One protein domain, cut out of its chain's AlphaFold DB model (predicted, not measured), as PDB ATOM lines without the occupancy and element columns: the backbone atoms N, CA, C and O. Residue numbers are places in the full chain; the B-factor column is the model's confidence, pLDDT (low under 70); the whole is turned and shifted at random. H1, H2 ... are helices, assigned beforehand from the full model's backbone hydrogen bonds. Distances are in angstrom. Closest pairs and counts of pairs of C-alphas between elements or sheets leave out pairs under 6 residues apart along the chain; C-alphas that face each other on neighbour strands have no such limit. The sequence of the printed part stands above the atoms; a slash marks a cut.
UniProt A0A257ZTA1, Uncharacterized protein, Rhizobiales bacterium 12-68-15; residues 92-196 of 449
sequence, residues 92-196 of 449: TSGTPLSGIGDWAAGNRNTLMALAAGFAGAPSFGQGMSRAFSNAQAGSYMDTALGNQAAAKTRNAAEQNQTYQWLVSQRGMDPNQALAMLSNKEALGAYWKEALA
ATOM      1  N   THR A  92       3.193  54.056 -11.551       62.81
ATOM      2  CA  THR A  92       4.398  54.903 -11.573       62.81
ATOM      3  C   THR A  92       4.841  55.344 -12.971       62.81
ATOM      4  O   THR A  92       5.704  56.211 -13.076       62.81
ATOM      5  N   SER A  93       4.285  54.774 -14.050       53.09
ATOM      6  CA  SER A  93       4.844  54.909 -15.408       53.09
ATOM      7  C   SER A  93       4.034  55.763 -16.402       53.09
ATOM      8  O   SER A  93       4.157  55.554 -17.606       53.09
ATOM      9  N   GLY A  94       3.206  56.712 -15.959       59.12
ATOM     10  CA  GLY A  94       2.426  57.578 -16.859       59.12
ATOM     11  C   GLY A  94       1.385  58.425 -16.129       59.12
ATOM     12  O   GLY A  94       1.380  58.481 -14.901       59.12
ATOM     13  N   THR A  95       0.484  59.086 -16.868       62.59
ATOM     14  CA  THR A  95      -0.684  59.738 -16.252       62.59
ATOM     15  C   THR A  95      -1.466  58.684 -15.451       62.59
ATOM     16  O   THR A  95      -1.815  57.652 -16.021       62.59
ATOM     17  N   PRO A  96      -1.770  58.909 -14.156       60.38
ATOM     18  CA  PRO A  96      -2.275  57.864 -13.253       60.38
ATOM     19  C   PRO A  96      -3.512  57.120 -13.772       60.38
ATOM     20  O   PRO A  96      -3.713  55.947 -13.476       60.38
ATOM     21  N   LEU A  97      -4.332  57.798 -14.580       63.03
ATOM     22  CA  LEU A  97      -5.556  57.249 -15.157       63.03
ATOM     23  C   LEU A  97      -5.321  56.358 -16.391       63.03
ATOM     24  O   LEU A  97      -6.099  55.433 -16.608       63.03
ATOM     25  N   SER A  98      -4.264  56.583 -17.181       67.00
ATOM     26  CA  SER A  98      -3.970  55.761 -18.371       67.00
ATOM     27  C   SER A  98      -3.333  54.420 -17.996       67.00
ATOM     28  O   SER A  98      -3.754  53.376 -18.488       67.00
ATOM     29  N   GLY A  99      -2.410  54.426 -17.028       69.56
ATOM     30  CA  GLY A  99      -1.732  53.214 -16.555       69.56
ATOM     31  C   GLY A  99      -2.667  52.197 -15.889       69.56
ATOM     32  O   GLY A  99      -2.440  50.990 -15.989       69.56
ATOM     33  N   ILE A 100      -3.752  52.663 -15.258       73.94
ATOM     34  CA  ILE A 100      -4.795  51.784 -14.704       73.94
ATOM     35  C   ILE A 100      -5.614  51.142 -15.830       73.94
ATOM     36  O   ILE A 100      -5.938  49.959 -15.736       73.94
ATOM     37  N   GLY A 101      -5.919  51.887 -16.898       76.25
ATOM     38  CA  GLY A 101      -6.648  51.373 -18.059       76.25
ATOM     39  C   GLY A 101      -5.889  50.259 -18.781       76.25
ATOM     40  O   GLY A 101      -6.445  49.186 -19.011       76.25
ATOM     41  N   ASP A 102      -4.601  50.475 -19.049       76.38
ATOM     42  CA  ASP A 102      -3.743  49.487 -19.718       76.38
ATOM     43  C   ASP A 102      -3.521  48.239 -18.854       76.38
ATOM     44  O   ASP A 102      -3.572  47.107 -19.342       76.38
ATOM     45  N   TRP A 103      -3.334  48.428 -17.544       83.00
ATOM     46  CA  TRP A 103      -3.227  47.314 -16.607       83.00
ATOM     47  C   TRP A 103      -4.539  46.520 -16.528       83.00
ATOM     48  O   TRP A 103      -4.516  45.299 -16.660       83.00
ATOM     49  N   ALA A 104      -5.689  47.185 -16.389       82.19
ATOM     50  CA  ALA A 104      -6.990  46.517 -16.328       82.19
ATOM     51  C   ALA A 104      -7.319  45.766 -17.632       82.19
ATOM     52  O   ALA A 104      -7.906  44.683 -17.594       82.19
ATOM     53  N   ALA A 105      -6.900  46.298 -18.784       81.94
ATOM     54  CA  ALA A 105      -7.069  45.640 -20.076       81.94
ATOM     55  C   ALA A 105      -6.246  44.345 -20.200       81.94
ATOM     56  O   ALA A 105      -6.735  43.392 -20.812       81.94
ATOM     57  N   GLY A 106      -5.044  44.305 -19.610       81.19
ATOM     58  CA  GLY A 106      -4.146  43.143 -19.609       81.19
ATOM     59  C   GLY A 106      -4.354  42.147 -18.461       81.19
ATOM     60  O   GLY A 106      -3.829  41.043 -18.528       81.19
ATOM     61  N   ASN A 107      -5.124  42.511 -17.430       86.62
ATOM     62  CA  ASN A 107      -5.302  41.718 -16.206       86.62
ATOM     63  C   ASN A 107      -6.786  41.411 -15.941       86.62
ATOM     64  O   ASN A 107      -7.279  41.535 -14.817       86.62
ATOM     65  N   ARG A 108      -7.541  41.075 -16.994       87.12
ATOM     66  CA  ARG A 108      -9.001  40.900 -16.913       87.12
ATOM     67  C   ARG A 108      -9.400  39.777 -15.957       87.12
ATOM     68  O   ARG A 108     -10.371  39.954 -15.222       87.12
ATOM     69  N   ASN A 109      -8.668  38.659 -15.926       85.50
ATOM     70  CA  ASN A 109      -8.996  37.557 -15.018       85.50
ATOM     71  C   ASN A 109      -8.619  37.902 -13.578       85.50
ATOM     72  O   ASN A 109      -9.384  37.609 -12.663       85.50
ATOM     73  N   THR A 110      -7.502  38.599 -13.374       86.38
ATOM     74  CA  THR A 110      -7.127  39.156 -12.067       86.38
ATOM     75  C   THR A 110      -8.187  40.133 -11.552       86.38
ATOM     76  O   THR A 110      -8.564  40.078 -10.383       86.38
ATOM     77  N   LEU A 111      -8.725  40.991 -12.421       86.94
ATOM     78  CA  LEU A 111      -9.773  41.951 -12.075       86.94
ATOM     79  C   LEU A 111     -11.101  41.255 -11.745       86.94
ATOM     80  O   LEU A 111     -11.741  41.596 -10.751       86.94
ATOM     81  N   MET A 112     -11.499  40.248 -12.531       88.38
ATOM     82  CA  MET A 112     -12.673  39.429 -12.216       88.38
ATOM     83  C   MET A 112     -12.493  38.659 -10.905       88.38
ATOM     84  O   MET A 112     -13.432  38.574 -10.116       88.38
ATOM     85  N   ALA A 113     -11.294  38.150 -10.635       82.75
ATOM     86  CA  ALA A 113     -10.979  37.433  -9.407       82.75
ATOM     87  C   ALA A 113     -10.985  38.352  -8.171       82.75
ATOM     88  O   ALA A 113     -11.511  37.972  -7.121       82.75
ATOM     89  N   LEU A 114     -10.487  39.586  -8.312       86.44
ATOM     90  CA  LEU A 114     -10.610  40.638  -7.299       86.44
ATOM     91  C   LEU A 114     -12.083  40.972  -7.033       86.44
ATOM     92  O   LEU A 114     -12.513  40.967  -5.882       86.44
ATOM     93  N   ALA A 115     -12.871  41.203  -8.087       87.44
ATOM     94  CA  ALA A 115     -14.297  41.514  -7.971       87.44
ATOM     95  C   ALA A 115     -15.093  40.367  -7.320       87.44
ATOM     96  O   ALA A 115     -15.928  40.608  -6.446       87.44
ATOM     97  N   ALA A 116     -14.781  39.118  -7.674       88.00
ATOM     98  CA  ALA A 116     -15.386  37.927  -7.082       88.00
ATOM     99  C   ALA A 116     -15.085  37.795  -5.581       88.00
ATOM    100  O   ALA A 116     -15.905  37.265  -4.839       88.00
ATOM    101  N   GLY A 117     -13.943  38.304  -5.112       83.69
ATOM    102  CA  GLY A 117     -13.624  38.330  -3.685       83.69
ATOM    103  C   GLY A 117     -14.519  39.256  -2.860       83.69
ATOM    104  O   GLY A 117     -14.794  38.954  -1.700       83.69
ATOM    105  N   PHE A 118     -15.016  40.344  -3.457       89.44
ATOM    106  CA  PHE A 118     -15.948  41.269  -2.803       89.44
ATOM    107  C   PHE A 118     -17.409  40.807  -2.886       89.44
ATOM    108  O   PHE A 118     -18.210  41.143  -2.012       89.44
ATOM    109  N   ALA A 119     -17.764  40.014  -3.897       88.88
ATOM    110  CA  ALA A 119     -19.112  39.480  -4.048       88.88
ATOM    111  C   ALA A 119     -19.443  38.479  -2.921       88.88
ATOM    112  O   ALA A 119     -18.814  37.432  -2.782       88.88
ATOM    113  N   GLY A 120     -20.449  38.798  -2.099       80.38
ATOM    114  CA  GLY A 120     -20.923  37.915  -1.024       80.38
ATOM    115  C   GLY A 120     -20.032  37.871   0.225       80.38
ATOM    116  O   GLY A 120     -20.159  36.956   1.043       80.38
ATOM    117  N   ALA A 121     -19.118  38.830   0.394       88.50
ATOM    118  CA  ALA A 121     -18.322  38.939   1.609       88.50
ATOM    119  C   ALA A 121     -19.132  39.586   2.758       88.50
ATOM    120  O   ALA A 121     -19.684  40.668   2.567       88.50
ATOM    121  N   PRO A 122     -19.167  38.989   3.969       86.62
ATOM    122  CA  PRO A 122     -19.890  39.539   5.128       86.62
ATOM    123  C   PRO A 122     -19.324  40.864   5.651       86.62
ATOM    124  O   PRO A 122     -19.998  41.606   6.357       86.62
ATOM    125  N   SER A 123     -18.055  41.139   5.353       92.88
ATOM    126  CA  SER A 123     -17.373  42.369   5.731       92.88
ATOM    127  C   SER A 123     -16.348  42.749   4.674       92.88
ATOM    128  O   SER A 123     -15.830  41.899   3.944       92.88
ATOM    129  N   PHE A 124     -16.008  44.034   4.640       86.06
ATOM    130  CA  PHE A 124     -14.987  44.564   3.745       86.06
ATOM    131  C   PHE A 124     -13.625  43.874   3.931       86.06
ATOM    132  O   PHE A 124     -12.981  43.518   2.948       86.06
ATOM    133  N   GLY A 125     -13.217  43.601   5.177       85.50
ATOM    134  CA  GLY A 125     -11.952  42.915   5.471       85.50
ATOM    135  C   GLY A 125     -11.915  41.476   4.950       85.50
ATOM    136  O   GLY A 125     -10.928  41.053   4.347       85.50
ATOM    137  N   GLN A 126     -13.015  40.732   5.102       87.25
ATOM    138  CA  GLN A 126     -13.113  39.377   4.557       87.25
ATOM    139  C   GLN A 126     -13.194  39.383   3.023       87.25
ATOM    140  O   GLN A 126     -12.627  38.499   2.381       87.25
ATOM    141  N   GLY A 127     -13.839  40.398   2.439       87.38
ATOM    142  CA  GLY A 127     -13.883  40.595   0.992       87.38
ATOM    143  C   GLY A 127     -12.508  40.892   0.408       87.38
ATOM    144  O   GLY A 127     -12.110  40.273  -0.572       87.38
ATOM    145  N   MET A 128     -11.728  41.748   1.071       85.44
ATOM    146  CA  MET A 128     -10.370  42.087   0.645       85.44
ATOM    147  C   MET A 128      -9.411  40.893   0.739       85.44
ATOM    148  O   MET A 128      -8.638  40.657  -0.187       85.44
ATOM    149  N   SER A 129      -9.492  40.098   1.812       83.19
ATOM    150  CA  SER A 129      -8.683  38.878   1.952       83.19
ATOM    151  C   SER A 129      -8.998  37.857   0.852       83.19
ATOM    152  O   SER A 129      -8.080  37.336   0.218       83.19
ATOM    153  N   ARG A 130     -10.285  37.619   0.560       88.19
ATOM    154  CA  ARG A 130     -10.708  36.730  -0.536       88.19
ATOM    155  C   ARG A 130     -10.308  37.278  -1.904       88.19
ATOM    156  O   ARG A 130      -9.832  36.519  -2.741       88.19
ATOM    157  N   ALA A 131     -10.461  38.585  -2.112       85.31
ATOM    158  CA  ALA A 131     -10.081  39.257  -3.348       85.31
ATOM    159  C   ALA A 131      -8.588  39.085  -3.629       85.31
ATOM    160  O   ALA A 131      -8.234  38.718  -4.743       85.31
ATOM    161  N   PHE A 132      -7.721  39.263  -2.629       85.56
ATOM    162  CA  PHE A 132      -6.276  39.112  -2.813       85.56
ATOM    163  C   PHE A 132      -5.859  37.658  -3.079       85.56
ATOM    164  O   PHE A 132      -5.052  37.406  -3.972       85.56
ATOM    165  N   SER A 133      -6.451  36.693  -2.366       82.56
ATOM    166  CA  SER A 133      -6.203  35.263  -2.609       82.56
ATOM    167  C   SER A 133      -6.638  34.833  -4.015       82.56
ATOM    168  O   SER A 133      -5.903  34.130  -4.705       82.56
ATOM    169  N   ASN A 134      -7.798  35.306  -4.477       82.81
ATOM    170  CA  ASN A 134      -8.295  35.001  -5.817       82.81
ATOM    171  C   ASN A 134      -7.499  35.740  -6.907       82.81
ATOM    172  O   ASN A 134      -7.266  35.183  -7.980       82.81
ATOM    173  N   ALA A 135      -7.035  36.966  -6.638       84.62
ATOM    174  CA  ALA A 135      -6.219  37.753  -7.562       84.62
ATOM    175  C   ALA A 135      -4.913  37.048  -7.940       84.62
ATOM    176  O   ALA A 135      -4.501  37.122  -9.094       84.62
ATOM    177  N   GLN A 136      -4.290  36.328  -7.000       80.00
ATOM    178  CA  GLN A 136      -3.099  35.529  -7.300       80.00
ATOM    179  C   GLN A 136      -3.405  34.436  -8.327       80.00
ATOM    180  O   GLN A 136      -2.670  34.284  -9.293       80.00
ATOM    181  N   ALA A 137      -4.518  33.712  -8.183       78.00
ATOM    182  CA  ALA A 137      -4.924  32.713  -9.173       78.00
ATOM    183  C   ALA A 137      -5.247  33.351 -10.540       78.00
ATOM    184  O   ALA A 137      -4.868  32.814 -11.582       78.00
ATOM    185  N   GLY A 138      -5.900  34.519 -10.537       79.56
ATOM    186  CA  GLY A 138      -6.203  35.280 -11.751       79.56
ATOM    187  C   GLY A 138      -4.954  35.743 -12.509       79.56
ATOM    188  O   GLY A 138      -4.918  35.630 -13.734       79.56
ATOM    189  N   SER A 139      -3.903  36.173 -11.803       81.56
ATOM    190  CA  SER A 139      -2.667  36.650 -12.438       81.56
ATOM    191  C   SER A 139      -1.867  35.526 -13.100       81.56
ATOM    192  O   SER A 139      -1.286  35.729 -14.172       81.56
ATOM    193  N   TYR A 140      -1.892  34.315 -12.532       80.06
ATOM    194  CA  TYR A 140      -1.329  33.130 -13.188       80.06
ATOM    195  C   TYR A 140      -2.068  32.801 -14.490       80.06
ATOM    196  O   TYR A 140      -1.422  32.494 -15.495       80.06
ATOM    197  N   MET A 141      -3.402  32.907 -14.508       81.25
ATOM    198  CA  MET A 141      -4.188  32.687 -15.728       81.25
ATOM    199  C   MET A 141      -3.927  33.759 -16.791       81.25
ATOM    200  O   MET A 141      -3.748  33.414 -17.959       81.25
ATOM    201  N   ASP A 142      -3.847  35.033 -16.398       83.31
ATOM    202  CA  ASP A 142      -3.521  36.135 -17.314       83.31
ATOM    203  C   ASP A 142      -2.126  35.941 -17.941       83.31
ATOM    204  O   ASP A 142      -1.961  36.063 -19.158       83.31
ATOM    205  N   THR A 143      -1.141  35.521 -17.142       82.12
ATOM    206  CA  THR A 143       0.218  35.220 -17.626       82.12
ATOM    207  C   THR A 143       0.235  34.015 -18.570       82.12
ATOM    208  O   THR A 143       0.867  34.057 -19.628       82.12
ATOM    209  N   ALA A 144      -0.476  32.935 -18.233       79.50
ATOM    210  CA  ALA A 144      -0.554  31.741 -19.073       79.50
ATOM    211  C   ALA A 144      -1.213  32.034 -20.432       79.50
ATOM    212  O   ALA A 144      -0.715  31.590 -21.472       79.50
ATOM    213  N   LEU A 145      -2.292  32.823 -20.439       82.88
ATOM    214  CA  LEU A 145      -2.988  33.218 -21.661       82.88
ATOM    215  C   LEU A 145      -2.131  34.159 -22.521       82.88
ATOM    216  O   LEU A 145      -2.059  33.982 -23.740       82.88
ATOM    217  N   GLY A 146      -1.425  35.105 -21.890       82.69
ATOM    218  CA  GLY A 146      -0.453  35.974 -22.557       82.69
ATOM    219  C   GLY A 146       0.668  35.177 -23.227       82.69
ATOM    220  O   GLY A 146       0.939  35.358 -24.416       82.69
ATOM    221  N   ASN A 147       1.244  34.207 -22.513       80.50
ATOM    222  CA  ASN A 147       2.263  33.309 -23.058       80.50
ATOM    223  C   ASN A 147       1.731  32.463 -24.222       80.50
ATOM    224  O   ASN A 147       2.440  32.258 -25.209       80.50
ATOM    225  N   GLN A 148       0.478  32.008 -24.156       81.75
ATOM    226  CA  GLN A 148      -0.149  31.255 -25.241       81.75
ATOM    227  C   GLN A 148      -0.375  32.125 -26.489       81.75
ATOM    228  O   GLN A 148      -0.132  31.668 -27.609       81.75
ATOM    229  N   ALA A 149      -0.807  33.376 -26.322       79.06
ATOM    230  CA  ALA A 149      -0.961  34.326 -27.424       79.06
ATOM    231  C   ALA A 149       0.398  34.693 -28.056       79.06
ATOM    232  O   ALA A 149       0.535  34.704 -29.284       79.06
ATOM    233  N   ALA A 150       1.426  34.900 -27.229       77.69
ATOM    234  CA  ALA A 150       2.800  35.140 -27.671       77.69
ATOM    235  C   ALA A 150       3.424  33.914 -28.373       77.69
ATOM    236  O   ALA A 150       4.210  34.053 -29.307       77.69
ATOM    237  N   ALA A 151       3.088  32.692 -27.953       75.62
ATOM    238  CA  ALA A 151       3.531  31.472 -28.630       75.62
ATOM    239  C   ALA A 151       2.857  31.308 -30.002       75.62
ATOM    240  O   ALA A 151       3.527  31.007 -30.986       75.62
ATOM    241  N   LYS A 152       1.547  31.575 -30.105       78.06
ATOM    242  CA  LYS A 152       0.822  31.523 -31.387       78.06
ATOM    243  C   LYS A 152       1.373  32.521 -32.408       78.06
ATOM    244  O   LYS A 152       1.526  32.174 -33.574       78.06
ATOM    245  N   THR A 153       1.689  33.739 -31.971       78.62
ATOM    246  CA  THR A 153       2.268  34.777 -32.839       78.62
ATOM    247  C   THR A 153       3.692  34.438 -33.279       78.62
ATOM    248  O   THR A 153       3.999  34.597 -34.459       78.62
ATOM    249  N   ARG A 154       4.533  33.889 -32.389       77.44
ATOM    250  CA  ARG A 154       5.865  33.370 -32.757       77.44
ATOM    251  C   ARG A 154       5.785  32.233 -33.771       77.44
ATOM    252  O   ARG A 154       6.421  32.322 -34.814       77.44
ATOM    253  N   ASN A 155       4.922  31.245 -33.537       79.56
ATOM    254  CA  ASN A 155       4.731  30.131 -34.469       79.56
ATOM    255  C   ASN A 155       4.264  30.616 -35.853       79.56
ATOM    256  O   ASN A 155       4.740  30.124 -36.872       79.56
ATOM    257  N   ALA A 156       3.365  31.603 -35.908       78.38
ATOM    258  CA  ALA A 156       2.923  32.192 -37.174       78.38
ATOM    259  C   ALA A 156       4.058  32.948 -37.893       78.38
ATOM    260  O   ALA A 156       4.187  32.860 -39.116       78.38
ATOM    261  N   ALA A 157       4.908  33.663 -37.149       79.50
ATOM    262  CA  ALA A 157       6.072  34.346 -37.707       79.50
ATOM    263  C   ALA A 157       7.121  33.355 -38.246       79.50
ATOM    264  O   ALA A 157       7.633  33.549 -39.346       79.50
ATOM    265  N   GLU A 158       7.395  32.269 -37.521       80.44
ATOM    266  CA  GLU A 158       8.313  31.201 -37.942       80.44
ATOM    267  C   GLU A 158       7.813  30.465 -39.192       80.44
ATOM    268  O   GLU A 158       8.589  30.191 -40.114       80.44
ATOM    269  N   GLN A 159       6.507  30.197 -39.270       82.56
ATOM    270  CA  GLN A 159       5.888  29.623 -40.466       82.56
ATOM    271  C   GLN A 159       6.034  30.551 -41.674       82.56
ATOM    272  O   GLN A 159       6.374  30.085 -42.760       82.56
ATOM    273  N   ASN A 160       5.858  31.862 -41.488       83.69
ATOM    274  CA  ASN A 160       6.036  32.838 -42.562       83.69
ATOM    275  C   ASN A 160       7.508  32.943 -43.010       83.69
ATOM    276  O   ASN A 160       7.791  33.018 -44.202       83.69
ATOM    277  N   GLN A 161       8.465  32.875 -42.081       84.50
ATOM    278  CA  GLN A 161       9.891  32.840 -42.432       84.50
ATOM    279  C   GLN A 161      10.262  31.566 -43.199       84.50
ATOM    280  O   GLN A 161      10.971  31.632 -44.205       84.50
ATOM    281  N   THR A 162       9.750  30.413 -42.766       84.00
ATOM    282  CA  THR A 162       9.988  29.126 -43.436       84.00
ATOM    283  C   THR A 162       9.360  29.113 -44.831       84.00
ATOM    284  O   THR A 162      10.001  28.676 -45.787       84.00
ATOM    285  N   TYR A 163       8.152  29.665 -44.974       85.88
ATOM    286  CA  TYR A 163       7.495  29.876 -46.263       85.88
ATOM    287  C   TYR A 163       8.351  30.728 -47.204       85.88
ATOM    288  O   TYR A 163       8.655  30.309 -48.322       85.88
ATOM    289  N   GLN A 164       8.800  31.896 -46.738       84.94
ATOM    290  CA  GLN A 164       9.628  32.786 -47.548       84.94
ATOM    291  C   GLN A 164      10.960  32.142 -47.933       84.94
ATOM    292  O   GLN A 164      11.423  32.336 -49.056       84.94
ATOM    293  N   TRP A 165      11.565  31.343 -47.053       83.50
ATOM    294  CA  TRP A 165      12.787  30.606 -47.367       83.50
ATOM    295  C   TRP A 165      12.561  29.546 -48.458       83.50
ATOM    296  O   TRP A 165      13.333  29.496 -49.414       83.50
ATOM    297  N   LEU A 166      11.486  28.751 -48.367       84.62
ATOM    298  CA  LEU A 166      11.156  27.715 -49.360       84.62
ATOM    299  C   LEU A 166      10.930  28.314 -50.755       84.62
ATOM    300  O   LEU A 166      11.466  27.807 -51.744       84.62
ATOM    301  N   VAL A 167      10.189  29.421 -50.824       86.31
ATOM    302  CA  VAL A 167       9.880  30.091 -52.093       86.31
ATOM    303  C   VAL A 167      11.115  30.808 -52.657       86.31
ATOM    304  O   VAL A 167      11.441  30.634 -53.828       86.31
ATOM    305  N   SER A 168      11.854  31.574 -51.841       78.56
ATOM    306  CA  SER A 168      12.951  32.427 -52.339       78.56
ATOM    307  C   SER A 168      14.271  31.694 -52.599       78.56
ATOM    308  O   SER A 168      14.951  32.001 -53.573       78.56
ATOM    309  N   GLN A 169      14.657  30.739 -51.747       76.88
ATOM    310  CA  GLN A 169      15.982  30.107 -51.819       76.88
ATOM    311  C   GLN A 169      15.997  28.844 -52.677       76.88
ATOM    312  O   GLN A 169      17.056  28.416 -53.134       76.88
ATOM    313  N   ARG A 170      14.838  28.206 -52.866       74.81
ATOM    314  CA  ARG A 170      14.728  26.926 -53.578       74.81
ATOM    315  C   ARG A 170      13.789  26.967 -54.778       74.81
ATOM    316  O   ARG A 170      13.685  25.955 -55.462       74.81
ATOM    317  N   GLY A 171      13.150  28.109 -55.046       81.25
ATOM    318  CA  GLY A 171      12.235  28.273 -56.176       81.25
ATOM    319  C   GLY A 171      11.014  27.356 -56.098       81.25
ATOM    320  O   GLY A 171      10.479  26.968 -57.133       81.25
ATOM    321  N   MET A 172      10.610  26.952 -54.888       83.94
ATOM    322  CA  MET A 172       9.445  26.094 -54.688       83.94
ATOM    323  C   MET A 172       8.165  26.867 -55.012       83.94
ATOM    324  O   MET A 172       8.030  28.030 -54.628       83.94
ATOM    325  N   ASP A 173       7.219  26.210 -55.685       91.81
ATOM    326  CA  ASP A 173       5.920  26.810 -55.982       91.81
ATOM    327  C   ASP A 173       5.205  27.231 -54.676       91.81
ATOM    328  O   ASP A 173       5.170  26.443 -53.721       91.81
ATOM    329  N   PRO A 174       4.618  28.442 -54.607       87.69
ATOM    330  CA  PRO A 174       3.915  28.942 -53.424       87.69
ATOM    331  C   PRO A 174       2.886  27.971 -52.830       87.69
ATOM    332  O   PRO A 174       2.795  27.833 -51.606       87.69
ATOM    333  N   ASN A 175       2.141  27.248 -53.673       87.81
ATOM    334  CA  ASN A 175       1.116  26.317 -53.203       87.81
ATOM    335  C   ASN A 175       1.739  25.034 -52.638       87.81
ATOM    336  O   ASN A 175       1.234  24.477 -51.661       87.81
ATOM    337  N   GLN A 176       2.865  24.591 -53.201       86.69
ATOM    338  CA  GLN A 176       3.628  23.455 -52.675       86.69
ATOM    339  C   GLN A 176       4.291  23.792 -51.334       86.69
ATOM    340  O   GLN A 176       4.249  22.977 -50.413       86.69
ATOM    341  N   ALA A 177       4.826  25.007 -51.186       85.62
ATOM    342  CA  ALA A 177       5.416  25.469 -49.931       85.62
ATOM    343  C   ALA A 177       4.375  25.535 -48.797       85.62
ATOM    344  O   ALA A 177       4.650  25.098 -47.677       85.62
ATOM    345  N   LEU A 178       3.158  26.009 -49.088       85.75
ATOM    346  CA  LEU A 178       2.044  25.999 -48.130       85.75
ATOM    347  C   LEU A 178       1.605  24.577 -47.760       85.75
ATOM    348  O   LEU A 178       1.423  24.281 -46.575       85.75
ATOM    349  N   ALA A 179       1.487  23.681 -48.742       85.62
ATOM    350  CA  ALA A 179       1.159  22.279 -48.489       85.62
ATOM    351  C   ALA A 179       2.223  21.600 -47.604       85.62
ATOM    352  O   ALA A 179       1.878  20.888 -46.659       85.62
ATOM    353  N   MET A 180       3.508  21.885 -47.834       85.06
ATOM    354  CA  MET A 180       4.606  21.380 -47.003       85.06
ATOM    355  C   MET A 180       4.586  21.929 -45.575       85.06
ATOM    356  O   MET A 180       4.830  21.178 -44.637       85.06
ATOM    357  N   LEU A 181       4.251  23.205 -45.378       83.88
ATOM    358  CA  LEU A 181       4.123  23.788 -44.036       83.88
ATOM    359  C   LEU A 181       2.975  23.175 -43.233       83.88
ATOM    360  O   LEU A 181       3.070  23.059 -42.011       83.88
ATOM    361  N   SER A 182       1.908  22.756 -43.916       85.25
ATOM    362  CA  SER A 182       0.780  22.071 -43.279       85.25
ATOM    363  C   SER A 182       1.095  20.621 -42.887       85.25
ATOM    364  O   SER A 182       0.459  20.083 -41.981       85.25
ATOM    365  N   ASN A 183       2.101  19.998 -43.514       88.19
ATOM    366  CA  ASN A 183       2.499  18.618 -43.255       88.19
ATOM    367  C   ASN A 183       3.929  18.539 -42.694       88.19
ATOM    368  O   ASN A 183       4.922  18.476 -43.421       88.19
ATOM    369  N   LYS A 184       4.015  18.459 -41.361       80.50
ATOM    370  CA  LYS A 184       5.274  18.355 -40.612       80.50
ATOM    371  C   LYS A 184       6.151  17.168 -41.041       80.50
ATOM    372  O   LYS A 184       7.376  17.292 -41.015       80.50
ATOM    373  N   GLU A 185       5.563  16.046 -41.450       81.19
ATOM    374  CA  GLU A 185       6.314  14.868 -41.910       81.19
ATOM    375  C   GLU A 185       6.910  15.087 -43.301       81.19
ATOM    376  O   GLU A 185       8.084  14.785 -43.519       81.19
ATOM    377  N   ALA A 186       6.141  15.685 -44.215       80.56
ATOM    378  CA  ALA A 186       6.623  16.037 -45.548       80.56
ATOM    379  C   ALA A 186       7.770  17.056 -45.477       80.56
ATOM    380  O   ALA A 186       8.783  16.894 -46.156       80.56
ATOM    381  N   LEU A 187       7.649  18.060 -44.601       81.81
ATOM    382  CA  LEU A 187       8.712  19.030 -44.350       81.81
ATOM    383  C   LEU A 187       9.969  18.344 -43.784       81.81
ATOM    384  O   LEU A 187      11.078  18.607 -44.243       81.81
ATOM    385  N   GLY A 188       9.813  17.432 -42.819       80.69
ATOM    386  CA  GLY A 188      10.927  16.685 -42.226       80.69
ATOM    387  C   GLY A 188      11.647  15.767 -43.221       80.69
ATOM    388  O   GLY A 188      12.879  15.739 -43.253       80.69
ATOM    389  N   ALA A 189      10.896  15.056 -44.066       82.50
ATOM    390  CA  ALA A 189      11.451  14.234 -45.138       82.50
ATOM    391  C   ALA A 189      12.198  15.091 -46.170       82.50
ATOM    392  O   ALA A 189      13.337  14.776 -46.518       82.50
ATOM    393  N   TYR A 190      11.603  16.220 -46.567       82.12
ATOM    394  CA  TYR A 190      12.231  17.186 -47.463       82.12
ATOM    395  C   TYR A 190      13.547  17.723 -46.897       82.12
ATOM    396  O   TYR A 190      14.549  17.755 -47.605       82.12
ATOM    397  N   TRP A 191      13.597  18.086 -45.610       80.19
ATOM    398  CA  TRP A 191      14.836  18.543 -44.975       80.19
ATOM    399  C   TRP A 191      15.896  17.453 -44.896       80.19
ATOM    400  O   TRP A 191      17.068  17.732 -45.141       80.19
ATOM    401  N   LYS A 192      15.504  16.213 -44.600       78.06
ATOM    402  CA  LYS A 192      16.425  15.073 -44.560       78.06
ATOM    403  C   LYS A 192      17.065  14.815 -45.924       78.06
ATOM    404  O   LYS A 192      18.251  14.506 -45.981       78.06
ATOM    405  N   GLU A 193      16.311  14.975 -47.006       75.88
ATOM    406  CA  GLU A 193      16.824  14.865 -48.372       75.88
ATOM    407  C   GLU A 193      17.634  16.104 -48.789       75.88
ATOM    408  O   GLU A 193      18.706  15.987 -49.380       75.88
ATOM    409  N   ALA A 194      17.182  17.302 -48.416       69.00
ATOM    410  CA  ALA A 194      17.851  18.557 -48.744       69.00
ATOM    411  C   ALA A 194      19.192  18.750 -48.014       69.00
ATOM    412  O   ALA A 194      20.065  19.439 -48.553       69.00
ATOM    413  N   LEU A 195      19.339  18.169 -46.817       69.56
ATOM    414  CA  LEU A 195      20.543  18.192 -45.976       69.56
ATOM    415  C   LEU A 195      21.376  16.906 -46.080       69.56
ATOM    416  O   LEU A 195      22.459  16.847 -45.498       69.56
ATOM    417  N   ALA A 196      20.906  15.885 -46.803       69.19
ATOM    418  CA  ALA A 196      21.718  14.703 -47.054       69.19
ATOM    419  C   ALA A 196      22.985  15.119 -47.826       69.19
ATOM    420  O   ALA A 196      22.878  15.820 -48.842       69.19
TER     421      ALA A 196
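This is residues 92 to 196 of the 449 residues of an uncharacterized protein of Rhizobiales bacterium 12-68-15 (UniProt A0A257ZTA1). One long helix, H3, makes the length of the model, with short helices at its two ends: H2 folds back along its beginning as a hairpin, and H4 folds back near its far end, with H5 turning off H4 at a corner. Residues 92 to 102, which include most of H1, stick out sideways, and the stretch of H3 from 147 to 158 stands free between the two ends. The printed part has 105 residues with five named helices, H1 to H5 in chain order, and no named strand: all helix. It is extended, with a radius of gyration of the C-alphas of 23.7 A and spans of 70 by 32 by 22 A.

H3, residues 124 to 170, measures 66.9 A, from C-alpha 124 at (-14.987, 44.564, 3.745) to C-alpha 170 at (14.728, 26.926, -53.578), with a kink of 28 degrees near residue 134. Before it come H1, residues 96 to 106, 16.1 A, and H2, residues 108 to 118, 15.7 A. After it come H4, residues 174 to 182, 12.6 A, and H5, residues 184 to 194, 15.0 A, ending at C-alpha 194 (17.851, 18.557, -48.744).

H3 touches H2 with its residues 124 to 142 alone, in a hairpin at a shallow tilt of 11 degrees, opposite ways; the closest C-alphas, of Gly 117 and Ala 131, are 3.7 A apart. H1 is close to H2 but not clearly touching, about perpendicular at 78 degrees, the closest C-alphas being those of Ala 104 and Leu 111, 6.8 A. H3 touches H4 with residues 159 to 167 alone, a hairpin at 42 degrees, a steep tilt, closest at the C-alphas of Tyr 163 and Ala 177, 6.1 A. H4 and H5 only just touch, only at the corner, with 3 pairs of C-alphas within 8 A, the closest Met 180 and Leu 187 at 5.4 A. H3 and H5 are apart. Every O i to N i+4 pair is within hydrogen-bond range in H4 and H5, against 5 of 7 in H1, 6 of 7 in H2 and 41 of 43 in H3.

The C-alphas of Ser 123 and Ala 196, the two farthest apart, are 71.3 A apart. The printed part has no cut, and its four links are tight. The mean pLDDT of the printed part is 81.0, and residues 92 to 99 and 194 to 196 are under 70.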